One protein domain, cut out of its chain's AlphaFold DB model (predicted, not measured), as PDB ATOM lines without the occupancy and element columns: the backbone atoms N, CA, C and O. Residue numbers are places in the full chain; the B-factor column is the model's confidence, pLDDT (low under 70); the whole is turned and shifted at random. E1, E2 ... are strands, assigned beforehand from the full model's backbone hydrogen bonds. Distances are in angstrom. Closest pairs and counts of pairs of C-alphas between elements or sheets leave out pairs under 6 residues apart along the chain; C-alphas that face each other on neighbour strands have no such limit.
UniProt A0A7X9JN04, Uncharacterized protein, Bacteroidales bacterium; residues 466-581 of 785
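What this domain is: This is residues 466 to 581 of the 785 residues of an uncharacterized protein of Bacteroidales bacterium (UniProt A0A7X9JN04). The domain has little regular structure: a small closed barrel of six antiparallel strands, E1, E3, E4, E7, E6, E5 round the ring, and past the E1 and E2 hairpin residues 492 to 497 stick out. Seven strands, E1 to E7 in chain order, hold 40 of 116 printed residues, all strand. It is compact, radius of gyration of the C-alphas 14.8 A, spanning 49 by 30 by 23 A.

How they stand to each other: E4, residues 520 to 523, E5, 534 to 539, E6, 566 to 572, and E7, 575 to 580, form a Greek key: E5 to E7 are a meander, each the antiparallel neighbour of the one before, and E4 neighbours E7. N 521 and O 576 are 2.8 A apart, N 569 and O 577 2.9 A.

Where its parts are: E1, residues 481 to 488, begins at C-alpha 481 (13.099, 64.501, 7.409), E2 holds 502 to 504, E3 508 to 513, and E7 ends at C-alpha 580 (17.848, 71.770, -8.500).

The domain as a whole: Links E1 to E2 and E5 to E6 are long; the printed part has no cut.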
ATOM      1  N   ILE A 466      18.747  67.028 -12.488       92.75
ATOM      2  CA  ILE A 466      18.267  65.908 -11.675       92.75
ATOM      3  C   ILE A 466      19.398  65.499 -10.727       92.75
ATOM      4  O   ILE A 466      20.543  65.342 -11.155       92.75
ATOM      5  N   LEU A 467      19.078  65.318  -9.446       95.31
ATOM      6  CA  LEU A 467      20.068  64.908  -8.456       95.31
ATOM      7  C   LEU A 467      20.375  63.412  -8.583       95.31
ATOM      8  O   LEU A 467      19.461  62.589  -8.557       95.31
ATOM      9  N   ASN A 468      21.659  63.056  -8.666       95.31
ATOM     10  CA  ASN A 468      22.137  61.674  -8.684       95.31
ATOM     11  C   ASN A 468      22.731  61.299  -7.318       95.31
ATOM     12  O   ASN A 468      23.782  61.806  -6.926       95.31
ATOM     13  N   SER A 469      22.070  60.388  -6.603       93.88
ATOM     14  CA  SER A 469      22.456  59.943  -5.257       93.88
ATOM     15  C   SER A 469      23.204  58.607  -5.235       93.88
ATOM     16  O   SER A 469      23.564  58.131  -4.159       93.88
ATOM     17  N   LYS A 470      23.462  57.985  -6.394       93.12
ATOM     18  CA  LYS A 470      24.036  56.632  -6.518       93.12
ATOM     19  C   LYS A 470      25.342  56.441  -5.751       93.12
ATOM     20  O   LYS A 470      25.581  55.373  -5.199       93.12
ATOM     21  N   ASN A 471      26.176  57.479  -5.715       89.88
ATOM     22  CA  ASN A 471      27.506  57.431  -5.107       89.88
ATOM     23  C   ASN A 471      27.547  57.959  -3.661       89.88
ATOM     24  O   ASN A 471      28.632  58.052  -3.082       89.88
ATOM     25  N   LEU A 472      26.402  58.313  -3.064       91.62
ATOM     26  CA  LEU A 472      26.348  58.716  -1.659       91.62
ATOM     27  C   LEU A 472      26.630  57.521  -0.739       91.62
ATOM     28  O   LEU A 472      25.985  56.473  -0.820       91.62
ATOM     29  N   ARG A 473      27.586  57.694   0.177       88.44
ATOM     30  CA  ARG A 473      27.920  56.708   1.217       88.44
ATOM     31  C   ARG A 473      27.040  56.948   2.449       88.44
ATOM     32  O   ARG A 473      26.862  58.100   2.804       88.44
ATOM     33  N   GLY A 474      26.552  55.887   3.105       86.44
ATOM     34  CA  GLY A 474      25.691  55.942   4.310       86.44
ATOM     35  C   GLY A 474      24.185  55.917   4.010       86.44
ATOM     36  O   GLY A 474      23.779  56.358   2.945       86.44
ATOM     37  N   GLU A 475      23.360  55.323   4.875       87.25
ATOM     38  CA  GLU A 475      21.936  55.042   4.597       87.25
ATOM     39  C   GLU A 475      20.972  56.143   5.060       87.25
ATOM     40  O   GLU A 475      21.272  56.919   5.969       87.25
ATOM     41  N   TYR A 476      19.789  56.196   4.438       91.69
ATOM     42  CA  TYR A 476      18.695  57.037   4.921       91.69
ATOM     43  C   TYR A 476      18.050  56.413   6.164       91.69
ATOM     44  O   TYR A 476      17.753  55.220   6.181       91.69
ATOM     45  N   THR A 477      17.789  57.231   7.184       92.44
ATOM     46  CA  THR A 477      17.018  56.821   8.367       92.44
ATOM     47  C   THR A 477      15.570  57.261   8.187       92.44
ATOM     48  O   THR A 477      15.305  58.448   8.024       92.44
ATOM     49  N   GLY A 478      14.634  56.309   8.198       90.81
ATOM     50  CA  GLY A 478      13.210  56.573   7.972       90.81
ATOM     51  C   GLY A 478      12.647  57.664   8.885       90.81
ATOM     52  O   GLY A 478      12.919  57.664  10.083       90.81
ATOM     53  N   ASN A 479      11.834  58.567   8.328       91.25
ATOM     54  CA  ASN A 479      11.189  59.680   9.035       91.25
ATOM     55  C   ASN A 479      12.141  60.722   9.644       91.25
ATOM     56  O   ASN A 479      11.671  61.580  10.391       91.25
ATOM     57  N   SER A 480      13.436  60.724   9.305       94.56
ATOM     58  CA  SER A 480      14.371  61.742   9.806       94.56
ATOM     59  C   SER A 480      14.120  63.137   9.220       94.56
ATOM     60  O   SER A 480      14.565  64.129   9.794       94.56
ATOM     61  N   PHE A 481      13.384  63.240   8.102       97.19
ATOM     62  CA  PHE A 481      13.099  64.501   7.409       97.19
ATOM     63  C   PHE A 481      11.623  64.665   7.031       97.19
ATOM     64  O   PHE A 481      10.862  63.695   6.944       97.19
ATOM     65  N   SER A 482      11.240  65.907   6.745       97.00
ATOM     66  CA  SER A 482       9.941  66.266   6.168       97.00
ATOM     67  C   SER A 482      10.106  67.188   4.968       97.00
ATOM     68  O   SER A 482      10.991  68.041   4.963       97.00
ATOM     69  N   ALA A 483       9.231  67.053   3.974       97.88
ATOM     70  CA  ALA A 483       9.097  68.008   2.880       97.88
ATOM     71  C   ALA A 483       7.934  68.976   3.143       97.88
ATOM     72  O   ALA A 483       6.910  68.580   3.698       97.88
ATOM     73  N   MET A 484       8.068  70.229   2.712       97.56
ATOM     74  CA  MET A 484       6.974  71.207   2.689       97.56
ATOM     75  C   MET A 484       6.996  71.941   1.349       97.56
ATOM     76  O   MET A 484       8.063  72.354   0.891       97.56
ATOM     77  N   LYS A 485       5.833  72.135   0.724       97.62
ATOM     78  CA  LYS A 485       5.698  72.978  -0.466       97.62
ATOM     79  C   LYS A 485       5.885  74.437  -0.079       97.62
ATOM     80  O   LYS A 485       5.261  74.894   0.876       97.62
ATOM     81  N   ARG A 486       6.691  75.169  -0.845       96.75
ATOM     82  CA  ARG A 486       6.798  76.627  -0.775       96.75
ATOM     83  C   ARG A 486       5.858  77.256  -1.799       96.75
ATOM     84  O   ARG A 486       5.959  76.961  -2.987       96.75
ATOM     85  N   ASN A 487       5.017  78.176  -1.346       96.62
ATOM     86  CA  ASN A 487       4.221  79.050  -2.201       96.62
ATOM     87  C   ASN A 487       4.743  80.485  -2.107       96.62
ATOM     88  O   ASN A 487       5.260  80.904  -1.070       96.62
ATOM     89  N   PHE A 488       4.589  81.234  -3.190       97.25
ATOM     90  CA  PHE A 488       4.903  82.656  -3.231       97.25
ATOM     91  C   PHE A 488       3.689  83.480  -2.800       97.25
ATOM     92  O   PHE A 488       2.558  83.151  -3.157       97.25
ATOM     93  N   ILE A 489       3.932  84.553  -2.056       97.38
ATOM     94  CA  ILE A 489       2.940  85.583  -1.751       97.38
ATOM     95  C   ILE A 489       3.302  86.782  -2.615       97.38
ATOM     96  O   ILE A 489       4.336  87.398  -2.389       97.38
ATOM     97  N   TYR A 490       2.503  87.089  -3.632       96.75
ATOM     98  CA  TYR A 490       2.796  88.177  -4.564       96.75
ATOM     99  C   TYR A 490       2.231  89.514  -4.066       96.75
ATOM    100  O   TYR A 490       1.195  89.519  -3.394       96.75
ATOM    101  N   PRO A 491       2.849  90.653  -4.431       97.12
ATOM    102  CA  PRO A 491       2.150  91.934  -4.434       97.12
ATOM    103  C   PRO A 491       0.819  91.824  -5.177       97.12
ATOM    104  O   PRO A 491       0.720  91.059  -6.132       97.12
ATOM    105  N   SER A 492      -0.201  92.552  -4.735       95.50
ATOM    106  CA  SER A 492      -1.550  92.528  -5.316       95.50
ATOM    107  C   SER A 492      -2.229  93.891  -5.189       95.50
ATOM    108  O   SER A 492      -1.746  94.770  -4.472       95.50
ATOM    109  N   SER A 493      -3.403  94.043  -5.810       93.50
ATOM    110  CA  SER A 493      -4.290  95.196  -5.583       93.50
ATOM    111  C   SER A 493      -4.622  95.438  -4.099       93.50
ATOM    112  O   SER A 493      -4.768  96.584  -3.684       93.50
ATOM    113  N   PHE A 494      -4.745  94.375  -3.291       94.38
ATOM    114  CA  PHE A 494      -5.110  94.474  -1.871       94.38
ATOM    115  C   PHE A 494      -3.901  94.722  -0.961       94.38
ATOM    116  O   PHE A 494      -3.981  95.489  -0.006       94.38
ATOM    117  N   ASN A 495      -2.781  94.065  -1.254       96.12
ATOM    118  CA  ASN A 495      -1.541  94.209  -0.509       96.12
ATOM    119  C   ASN A 495      -0.396  94.468  -1.483       96.12
ATOM    120  O   ASN A 495       0.166  93.530  -2.057       96.12
ATOM    121  N   LYS A 496      -0.082  95.750  -1.677       95.38
ATOM    122  CA  LYS A 496       0.961  96.175  -2.608       95.38
ATOM    123  C   LYS A 496       2.364  95.851  -2.107       95.38
ATOM    124  O   LYS A 496       3.223  95.645  -2.944       95.38
ATOM    125  N   GLU A 497       2.594  95.750  -0.797       95.81
ATOM    126  CA  GLU A 497       3.910  95.476  -0.194       95.81
ATOM    127  C   GLU A 497       3.795  94.376   0.875       95.81
ATOM    128  O   GLU A 497       3.775  94.660   2.078       95.81
ATOM    129  N   PRO A 498       3.664  93.101   0.473       95.81
ATOM    130  CA  PRO A 498       3.513  92.020   1.433       95.81
ATOM    131  C   PRO A 498       4.770  91.874   2.302       95.81
ATOM    132  O   PRO A 498       5.868  91.650   1.800       95.81
ATOM    133  N   SER A 499       4.601  91.959   3.628       94.75
ATOM    134  CA  SER A 499       5.694  91.773   4.597       94.75
ATOM    135  C   SER A 499       6.204  90.332   4.655       94.75
ATOM    136  O   SER A 499       7.346  90.098   5.048       94.75
ATOM    137  N   GLU A 500       5.341  89.379   4.298       97.25
ATOM    138  CA  GLU A 500       5.663  87.967   4.131       97.25
ATOM    139  C   GLU A 500       5.709  87.638   2.638       97.25
ATOM    140  O   GLU A 500       4.756  87.889   1.906       97.25
ATOM    141  N   LEU A 501       6.821  87.067   2.188       97.19
ATOM    142  CA  LEU A 501       7.100  86.754   0.788       97.19
ATOM    143  C   LEU A 501       6.701  85.318   0.419       97.19
ATOM    144  O   LEU A 501       6.462  85.008  -0.752       97.19
ATOM    145  N   PHE A 502       6.630  84.427   1.409       97.69
ATOM    146  CA  PHE A 502       6.399  82.998   1.213       97.69
ATOM    147  C   PHE A 502       5.411  82.434   2.230       97.69
ATOM    148  O   PHE A 502       5.315  82.902   3.361       97.69
ATOM    149  N   SER A 503       4.735  81.356   1.842       97.12
ATOM    150  CA  SER A 503       4.015  80.469   2.759       97.12
ATOM    151  C   SER A 503       4.418  79.016   2.519       97.12
ATOM    152  O   SER A 503       4.923  78.669   1.447       97.12
ATOM    153  N   TYR A 504       4.205  78.163   3.520       96.81
ATOM    154  CA  TYR A 504       4.591  76.756   3.471       96.81
ATOM    155  C   TYR A 504       3.403  75.846   3.773       96.81
ATOM    156  O   TYR A 504       2.580  76.163   4.630       96.81
ATOM    157  N   SER A 505       3.307  74.719   3.064       97.06
ATOM    158  CA  SER A 505       2.313  73.681   3.361       97.06
ATOM    159  C   SER A 505       2.619  72.962   4.674       97.06
ATOM    160  O   SER A 505       3.716  73.071   5.213       97.06
ATOM    161  N   ASN A 506       1.684  72.127   5.130       96.06
ATOM    162  CA  ASN A 506       1.954  71.162   6.195       96.06
ATOM    163  C   ASN A 506       3.126  70.234   5.832       96.06
ATOM    164  O   ASN A 506       3.392  69.979   4.651       96.06
ATOM    165  N   GLU A 507       3.805  69.728   6.863       96.12
ATOM    166  CA  GLU A 507       4.901  68.771   6.724       96.12
ATOM    167  C   GLU A 507       4.428  67.426   6.168       96.12
ATOM    168  O   GLU A 507       3.461  66.834   6.646       96.12
ATOM    169  N   ILE A 508       5.181  66.910   5.198       97.62
ATOM    170  CA  ILE A 508       5.004  65.583   4.616       97.62
ATOM    171  C   ILE A 508       6.210  64.738   5.029       97.62
ATOM    172  O   ILE A 508       7.330  64.980   4.571       97.62
ATOM    173  N   LYS A 509       6.002  63.757   5.916       97.75
ATOM    174  CA  LYS A 509       7.082  62.895   6.422       97.75
ATOM    175  C   LYS A 509       7.685  62.054   5.294       97.75
ATOM    176  O   LYS A 509       6.962  61.441   4.500       97.75
ATOM    177  N   ILE A 510       9.016  62.021   5.241       98.06
ATOM    178  CA  ILE A 510       9.774  61.254   4.252       98.06
ATOM    179  C   ILE A 510      10.042  59.853   4.810       98.06
ATOM    180  O   ILE A 510      10.699  59.688   5.834       98.06
ATOM    181  N   GLN A 511       9.530  58.836   4.118       97.69
ATOM    182  CA  GLN A 511       9.724  57.433   4.468       97.69
ATOM    183  C   GLN A 511      11.109  56.942   4.038       97.69
ATOM    184  O   GLN A 511      11.784  56.253   4.802       97.69
ATOM    185  N   SER A 512      11.530  57.276   2.815       96.50
ATOM    186  CA  SER A 512      12.830  56.875   2.275       96.50
ATOM    187  C   SER A 512      13.356  57.848   1.218       96.50
ATOM    188  O   SER A 512      12.586  58.545   0.555       96.50
ATOM    189  N   ILE A 513      14.680  57.874   1.050       95.88
ATOM    190  CA  ILE A 513      15.364  58.547  -0.060       95.88
ATOM    191  C   ILE A 513      16.207  57.507  -0.799       95.88
ATOM    192  O   ILE A 513      17.022  56.817  -0.186       95.88
ATOM    193  N   SER A 514      16.007  57.378  -2.110       91.94
ATOM    194  CA  SER A 514      16.709  56.383  -2.919       91.94
ATOM    195  C   SER A 514      18.173  56.755  -3.165       91.94
ATOM    196  O   SER A 514      18.544  57.931  -3.251       91.94
ATOM    197  N   LYS A 515      19.003  55.725  -3.354       89.12
ATOM    198  CA  LYS A 515      20.371  55.823  -3.875       89.12
ATOM    199  C   LYS A 515      20.412  55.274  -5.288       89.12
ATOM    200  O   LYS A 515      20.608  54.082  -5.507       89.12
ATOM    201  N   SER A 516      20.172  56.144  -6.251       90.44
ATOM    202  CA  SER A 516      20.052  55.762  -7.655       90.44
ATOM    203  C   SER A 516      20.495  56.908  -8.551       90.44
ATOM    204  O   SER A 516      20.817  57.998  -8.078       90.44
ATOM    205  N   ASP A 517      20.498  56.669  -9.862       92.50
ATOM    206  CA  ASP A 517      20.846  57.697 -10.845       92.50
ATOM    207  C   ASP A 517      19.894  58.910 -10.809       92.50
ATOM    208  O   ASP A 517      20.244  60.001 -11.246       92.50
ATOM    209  N   THR A 518      18.710  58.733 -10.224       94.81
ATOM    210  CA  THR A 518      17.785  59.797  -9.824       94.81
ATOM    211  C   THR A 518      17.475  59.652  -8.340       94.81
ATOM    212  O   THR A 518      17.065  58.573  -7.916       94.81
ATOM    213  N   LEU A 519      17.643  60.714  -7.559       95.88
ATOM    214  CA  LEU A 519      17.263  60.769  -6.150       95.88
ATOM    215  C   LEU A 519      15.734  60.875  -6.052       95.88
ATOM    216  O   LEU A 519      15.149  61.911  -6.380       95.88
ATOM    217  N   ILE A 520      15.093  59.789  -5.619       97.19
ATOM    218  CA  ILE A 520      13.645  59.683  -5.425       97.19
ATOM    219  C   ILE A 520      13.346  59.754  -3.932       97.19
ATOM    220  O   ILE A 520      13.910  59.007  -3.135       97.19
ATOM    221  N   VAL A 521      12.428  60.637  -3.568       98.19
ATOM    222  CA  VAL A 521      11.862  60.747  -2.227       98.19
ATOM    223  C   VAL A 521      10.558  59.958  -2.203       98.19
ATOM    224  O   VAL A 521       9.687  60.181  -3.044       98.19
ATOM    225  N   THR A 522      10.425  59.046  -1.241       98.44
ATOM    226  CA  THR A 522       9.171  58.342  -0.943       98.44
ATOM    227  C   THR A 522       8.591  58.897   0.349       98.44
ATOM    228  O   THR A 522       9.287  59.010   1.358       98.44
ATOM    229  N   THR A 523       7.316  59.255   0.320       98.50
ATOM    230  CA  THR A 523       6.573  59.847   1.438       98.50
ATOM    231  C   THR A 523       5.715  58.800   2.142       98.50
ATOM    232  O   THR A 523       5.343  57.793   1.546       98.50
ATOM    233  N   VAL A 524       5.427  59.014   3.430       97.69
ATOM    234  CA  VAL A 524       4.641  58.066   4.249       97.69
ATOM    235  C   VAL A 524       3.168  58.021   3.823       97.69
ATOM    236  O   VAL A 524       2.521  56.981   3.910       97.69
ATOM    237  N   ILE A 525       2.644  59.156   3.364       96.88
ATOM    238  CA  ILE A 525       1.260  59.350   2.917       96.88
ATOM    239  C   ILE A 525       1.263  59.986   1.523       96.88
ATOM    240  O   ILE A 525       2.287  60.560   1.149       96.88
ATOM    241  N   PRO A 526       0.143  59.961   0.774       98.25
ATOM    242  CA  PRO A 526       0.059  60.685  -0.486       98.25
ATOM    243  C   PRO A 526       0.433  62.164  -0.324       98.25
ATOM    244  O   PRO A 526      -0.120  62.859   0.529       98.25
ATOM    245  N   HIS A 527       1.372  62.651  -1.136       97.75
ATOM    246  CA  HIS A 527       1.979  63.969  -0.935       97.75
ATOM    247  C   HIS A 527       1.149  65.134  -1.506       97.75
ATOM    248  O   HIS A 527       1.332  66.268  -1.079       97.75
ATOM    249  N   ASN A 528       0.247  64.882  -2.468       96.62
ATOM    250  CA  ASN A 528      -0.601  65.901  -3.119       96.62
ATOM    251  C   ASN A 528       0.186  67.111  -3.677       96.62
ATOM    252  O   ASN A 528      -0.224  68.262  -3.542       96.62
ATOM    253  N   LEU A 529       1.332  66.837  -4.300       96.94
ATOM    254  CA  LEU A 529       2.205  67.831  -4.936       96.94
ATOM    255  C   LEU A 529       2.157  67.634  -6.451       96.94
ATOM    256  O   LEU A 529       1.833  66.540  -6.912       96.94
ATOM    257  N   ASN A 530       2.546  68.661  -7.202       95.81
ATOM    258  CA  ASN A 530       2.634  68.631  -8.661       95.81
ATOM    259  C   ASN A 530       4.087  68.727  -9.139       95.81
ATOM    260  O   ASN A 530       4.936  69.332  -8.484       95.81
ATOM    261  N   SER A 531       4.382  68.167 -10.315       94.75
ATOM    262  CA  SER A 531       5.682  68.377 -10.964       94.75
ATOM    263  C   SER A 531       5.930  69.871 -11.183       94.75
ATOM    264  O   SER A 531       5.054  70.587 -11.666       94.75
ATOM    265  N   GLY A 532       7.124  70.337 -10.822       92.44
ATOM    266  CA  GLY A 532       7.502  71.748 -10.841       92.44
ATOM    267  C   GLY A 532       7.273  72.493  -9.523       92.44
ATOM    268  O   GLY A 532       7.813  73.591  -9.373       92.44
ATOM    269  N   ASP A 533       6.551  71.904  -8.559       96.06
ATOM    270  CA  ASP A 533       6.418  72.484  -7.221       96.06
ATOM    271  C   ASP A 533       7.795  72.656  -6.567       96.06
ATOM    272  O   ASP A 533       8.690  71.814  -6.699       96.06
ATOM    273  N   ILE A 534       7.948  73.766  -5.843       96.81
ATOM    274  CA  ILE A 534       9.148  74.079  -5.071       96.81
ATOM    275  C   ILE A 534       8.929  73.571  -3.654       96.81
ATOM    276  O   ILE A 534       7.918  73.890  -3.027       96.81
ATOM    277  N   ILE A 535       9.889  72.822  -3.127       97.56
ATOM    278  CA  ILE A 535       9.848  72.298  -1.770       97.56
ATOM    279  C   ILE A 535      11.074  72.721  -0.964       97.56
ATOM    280  O   ILE A 535      12.158  72.977  -1.498       97.56
ATOM    281  N   VAL A 536      10.887  72.737   0.348       97.94
ATOM    282  CA  VAL A 536      11.951  72.711   1.354       97.94
ATOM    283  C   VAL A 536      11.967  71.336   2.006       97.94
ATOM    284  O   VAL A 536      10.916  70.710   2.156       97.94
ATOM    285  N   ILE A 537      13.150  70.874   2.399       97.94
ATOM    286  CA  ILE A 537      13.317  69.676   3.224       97.94
ATOM    287  C   ILE A 537      13.850  70.133   4.578       97.94
ATOM    288  O   ILE A 537      14.836  70.867   4.629       97.94
ATOM    289  N   LYS A 538      13.189  69.719   5.657       95.69
ATOM    290  CA  LYS A 538      13.566  70.032   7.038       95.69
ATOM    291  C   LYS A 538      13.968  68.778   7.783       95.69
ATOM    292  O   LYS A 538      13.494  67.681   7.464       95.69
ATOM    293  N   LYS A 539      14.784  68.965   8.812       94.62
ATOM    294  CA  LYS A 539      15.119  67.910   9.756       94.62
ATOM    295  C   LYS A 539      14.045  67.728  10.824       94.62
ATOM    296  O   LYS A 539      13.515  68.710  11.334       94.62
ATOM    297  N   ASN A 540      13.734  66.476  11.158       93.81
ATOM    298  CA  ASN A 540      12.798  66.135  12.236       93.81
ATOM    299  C   ASN A 540      13.507  65.889  13.575       93.81
ATOM    300  O   ASN A 540      12.867  65.957  14.621       93.81
ATOM    301  N   ASP A 541      14.808  65.599  13.545       88.00
ATOM    302  CA  ASP A 541      15.655  65.388  14.716       88.00
ATOM    303  C   ASP A 541      17.086  65.885  14.443       88.00
ATOM    304  O   ASP A 541      17.425  66.249  13.321       88.00
ATOM    305  N   ASN A 542      17.952  65.921  15.456       86.81
ATOM    306  CA  ASN A 542      19.317  66.446  15.315       86.81
ATOM    307  C   ASN A 542      20.357  65.389  14.885       86.81
ATOM    308  O   ASN A 542      21.553  65.678  14.867       86.81
ATOM    309  N   SER A 543      19.942  64.169  14.532       88.88
ATOM    310  CA  SER A 543      20.856  63.058  14.231       88.88
ATOM    311  C   SER A 543      21.606  63.302  12.920       88.88
ATOM    312  O   SER A 543      20.962  63.594  11.913       88.88
ATOM    313  N   PRO A 544      22.942  63.178  12.859       90.12
ATOM    314  CA  PRO A 544      23.696  63.395  11.623       90.12
ATOM    315  C   PRO A 544      23.190  62.531  10.464       90.12
ATOM    316  O   PRO A 544      22.920  61.343  10.637       90.12
ATOM    317  N   SER A 545      23.092  63.115   9.270       93.00
ATOM    318  CA  SER A 545      22.676  62.387   8.075       93.00
ATOM    319  C   SER A 545      23.515  62.769   6.867       93.00
ATOM    320  O   SER A 545      23.829  63.931   6.623       93.00
ATOM    321  N   VAL A 546      23.805  61.785   6.020       92.38
ATOM    322  CA  VAL A 546      24.524  61.998   4.752       92.38
ATOM    323  C   VAL A 546      23.711  62.817   3.742       92.38
ATOM    324  O   VAL A 546      24.238  63.279   2.735       92.38
ATOM    325  N   PHE A 547      22.429  63.032   4.039       94.69
ATOM    326  CA  PHE A 547      21.496  63.850   3.279       94.69
ATOM    327  C   PHE A 547      21.285  65.251   3.882       94.69
ATOM    328  O   PHE A 547      20.477  66.010   3.355       94.69
ATOM    329  N   ASP A 548      22.031  65.642   4.925       94.12
ATOM    330  CA  ASP A 548      21.950  66.984   5.537       94.12
ATOM    331  C   ASP A 548      22.242  68.117   4.524       94.12
ATOM    332  O   ASP A 548      21.836  69.271   4.691       94.12
ATOM    333  N   PHE A 549      22.892  67.803   3.398       94.69
ATOM    334  CA  PHE A 549      23.068  68.749   2.297       94.69
ATOM    335  C   PHE A 549      21.737  69.194   1.656       94.69
ATOM    336  O   PHE A 549      21.688  70.294   1.114       94.69
ATOM    337  N   LEU A 550      20.659  68.403   1.765       96.12
ATOM    338  CA  LEU A 550      19.323  68.734   1.250       96.12
ATOM    339  C   LEU A 550      18.562  69.743   2.120       96.12
ATOM    340  O   LEU A 550      17.571  70.325   1.673       96.12
ATOM    341  N   VAL A 551      18.996  69.915   3.367       96.19
ATOM    342  CA  VAL A 551      18.168  70.483   4.427       96.19
ATOM    343  C   VAL A 551      18.247  72.011   4.476       96.19
ATOM    344  O   VAL A 551      19.329  72.607   4.425       96.19
ATOM    345  N   ASN A 552      17.086  72.645   4.635       95.31
ATOM    346  CA  ASN A 552      16.940  74.065   4.929       95.31
ATOM    347  C   ASN A 552      16.262  74.255   6.292       95.31
ATOM    348  O   ASN A 552      15.037  74.285   6.395       95.31
ATOM    349  N   ASP A 553      17.073  74.387   7.343       84.81
ATOM    350  CA  ASP A 553      16.576  74.518   8.721       84.81
ATOM    351  C   ASP A 553      16.220  75.960   9.112       84.81
ATOM    352  O   ASP A 553      15.529  76.178  10.103       84.81
ATOM    353  N   ASN A 554      16.610  76.945   8.298       88.00
ATOM    354  CA  ASN A 554      16.435  78.374   8.591       88.00
ATOM    355  C   ASN A 554      15.294  79.013   7.780       88.00
ATOM    356  O   ASN A 554      15.295  80.226   7.552       88.00
ATOM    357  N   ILE A 555      14.348  78.206   7.291       89.62
ATOM    358  CA  ILE A 555      13.219  78.720   6.512       89.62
ATOM    359  C   ILE A 555      12.371  79.668   7.357       89.62
ATOM    360  O   ILE A 555      12.135  79.448   8.545       89.62
ATOM    361  N   ASN A 556      11.876  80.709   6.712       93.88
ATOM    362  CA  ASN A 556      10.900  81.627   7.267       93.88
ATOM    363  C   ASN A 556      10.088  82.209   6.109       93.88
ATOM    364  O   ASN A 556      10.349  81.950   4.937       93.88
ATOM    365  N   THR A 557       9.083  82.997   6.437       96.56
ATOM    366  CA  THR A 557       8.147  83.561   5.468       96.56
ATOM    367  C   THR A 557       8.692  84.803   4.747       96.56
ATOM    368  O   THR A 557       8.072  85.251   3.791       96.56
ATOM    369  N   LYS A 558       9.880  85.316   5.105       95.94
ATOM    370  CA  LYS A 558      10.475  86.556   4.560       95.94
ATOM    371  C   LYS A 558      11.675  86.342   3.640       95.94
ATOM    372  O   LYS A 558      12.003  87.223   2.857       95.94
ATOM    373  N   ASN A 559      12.374  85.216   3.742       93.31
ATOM    374  CA  ASN A 559      13.537  84.896   2.914       93.31
ATOM    375  C   ASN A 559      13.702  83.378   2.739       93.31
ATOM    376  O   ASN A 559      13.006  82.571   3.348       93.31
ATOM    377  N   GLY A 560      14.646  82.980   1.888       91.69
ATOM    378  CA  GLY A 560      14.896  81.587   1.531       91.69
ATOM    379  C   GLY A 560      15.758  80.795   2.518       91.69
ATOM    380  O   GLY A 560      16.217  79.703   2.163       91.69
ATOM    381  N   GLY A 561      16.022  81.315   3.722       92.62
ATOM    382  CA  GLY A 561      16.877  80.671   4.718       92.62
ATOM    383  C   GLY A 561      18.305  80.474   4.211       92.62
ATOM    384  O   GLY A 561      18.946  81.408   3.733       92.62
ATOM    385  N   ASN A 562      18.811  79.239   4.270       91.69
ATOM    386  CA  ASN A 562      20.149  78.909   3.759       91.69
ATOM    387  C   ASN A 562      20.204  78.716   2.225       91.69
ATOM    388  O   ASN A 562      21.240  78.323   1.691       91.69
ATOM    389  N   GLY A 563      19.094  78.972   1.522       91.25
ATOM    390  CA  GLY A 563      18.994  78.916   0.064       91.25
ATOM    391  C   GLY A 563      18.783  77.522  -0.531       91.25
ATOM    392  O   GLY A 563      18.610  77.419  -1.743       91.25
ATOM    393  N   LYS A 564      18.755  76.455   0.281       94.56
ATOM    394  CA  LYS A 564      18.510  75.090  -0.202       94.56
ATOM    395  C   LYS A 564      17.018  74.876  -0.451       94.56
ATOM    396  O   LYS A 564      16.208  74.820   0.473       94.56
ATOM    397  N   LEU A 565      16.664  74.803  -1.725       95.62
ATOM    398  CA  LEU A 565      15.315  74.594  -2.238       95.62
ATOM    399  C   LEU A 565      15.392  73.591  -3.383       95.62
ATOM    400  O   LEU A 565      16.416  73.495  -4.060       95.62
ATOM    401  N   TRP A 566      14.297  72.879  -3.628       96.38
ATOM    402  CA  TRP A 566      14.266  71.825  -4.638       96.38
ATOM    403  C   TRP A 566      13.002  71.936  -5.473       96.38
ATOM    404  O   TRP A 566      11.935  72.214  -4.932       96.38
ATOM    405  N   LYS A 567      13.105  71.699  -6.781       95.19
ATOM    406  CA  LYS A 567      11.929  71.434  -7.619       95.19
ATOM    407  C   LYS A 567      11.712  69.934  -7.724       95.19
ATOM    408  O   LYS A 567      12.682  69.172  -7.725       95.19
ATOM    409  N   ILE A 568      10.459  69.512  -7.847       95.75
ATOM    410  CA  ILE A 568      10.118  68.087  -7.882       95.75
ATOM    411  C   ILE A 568       9.585  67.626  -9.238       95.75
ATOM    412  O   ILE A 568       8.973  68.388  -9.983       95.75
ATOM    413  N   LEU A 569       9.756  66.338  -9.520       95.25
ATOM    414  CA  LEU A 569       9.095  65.616 -10.604       95.25
ATOM    415  C   LEU A 569       8.290  64.460 -10.010       95.25
ATOM    416  O   LEU A 569       8.873  63.475  -9.551       95.25
ATOM    417  N   VAL A 570       6.966  64.569 -10.015       96.50
ATOM    418  CA  VAL A 570       6.068  63.550  -9.457       96.50
ATOM    419  C   VAL A 570       6.160  62.264 -10.275       96.50
ATOM    420  O   VAL A 570       6.161  62.292 -11.505       96.50
ATOM    421  N   LYS A 571       6.259  61.123  -9.585       97.12
ATOM    422  CA  LYS A 571       6.290  59.779 -10.184       97.12
ATOM    423  C   LYS A 571       4.980  59.035  -9.958       97.12
ATOM    424  O   LYS A 571       4.491  58.368 -10.860       97.12
ATOM    425  N   ASN A 572       4.432  59.148  -8.757       98.19
ATOM    426  CA  ASN A 572       3.135  58.616  -8.342       98.19
ATOM    427  C   ASN A 572       2.721  59.342  -7.045       98.19
ATOM    428  O   ASN A 572       3.512  60.143  -6.551       98.19
ATOM    429  N   PRO A 573       1.542  59.074  -6.454       98.50
ATOM    430  CA  PRO A 573       1.068  59.810  -5.279       98.50
ATOM    431  C   PRO A 573       1.982  59.783  -4.044       98.50
ATOM    432  O   PRO A 573       1.796  60.612  -3.160       98.50
ATOM    433  N   TYR A 574       2.942  58.858  -3.961       98.56
ATOM    434  CA  TYR A 574       3.853  58.705  -2.823       98.56
ATOM    435  C   TYR A 574       5.297  59.086  -3.150       98.56
ATOM    436  O   TYR A 574       6.112  59.198  -2.232       98.56
ATOM    437  N   GLN A 575       5.639  59.270  -4.426       98.50
ATOM    438  CA  GLN A 575       7.025  59.382  -4.871       98.50
ATOM    439  C   GLN A 575       7.241  60.543  -5.828       98.50
ATOM    440  O   GLN A 575       6.510  60.721  -6.805       98.50
ATOM    441  N   PHE A 576       8.338  61.264  -5.615       98.06
ATOM    442  CA  PHE A 576       8.815  62.299  -6.523       98.06
ATOM    443  C   PHE A 576      10.346  62.319  -6.593       98.06
ATOM    444  O   PHE A 576      11.034  61.962  -5.640       98.06
ATOM    445  N   ALA A 577      10.890  62.731  -7.736       97.06
ATOM    446  CA  ALA A 577      12.322  62.947  -7.927       97.06
ATOM    447  C   ALA A 577      12.710  64.399  -7.615       97.06
ATOM    448  O   ALA A 577      11.923  65.309  -7.879       97.06
ATOM    449  N   LEU A 578      13.923  64.613  -7.095       96.56
ATOM    450  CA  LEU A 578      14.458  65.953  -6.834       96.56
ATOM    451  C   LEU A 578      15.275  66.496  -8.007       96.56
ATOM    452  O   LEU A 578      16.115  65.807  -8.593       96.56
ATOM    453  N   THR A 579      15.069  67.779  -8.274       94.62
ATOM    454  CA  THR A 579      15.850  68.591  -9.207       94.62
ATOM    455  C   THR A 579      16.303  69.880  -8.523       94.62
ATOM    456  O   THR A 579      15.685  70.336  -7.553       94.62
ATOM    457  N   GLU A 580      17.379  70.484  -9.018       93.56
ATOM    458  CA  GLU A 580      17.848  71.770  -8.500       93.56
ATOM    459  C   GLU A 580      16.810  72.889  -8.676       93.56
ATOM    460  O   GLU A 580      16.228  73.064  -9.750       93.56
ATOM    461  N   TYR A 581      16.658  73.719  -7.640       93.75
ATOM    462  CA  TYR A 581      16.098  75.063  -7.767       93.75
ATOM    463  C   TYR A 581      17.250  76.067  -7.880       93.75
ATOM    464  O   TYR A 581      17.959  76.330  -6.912       93.75
TER     465      TYR A 581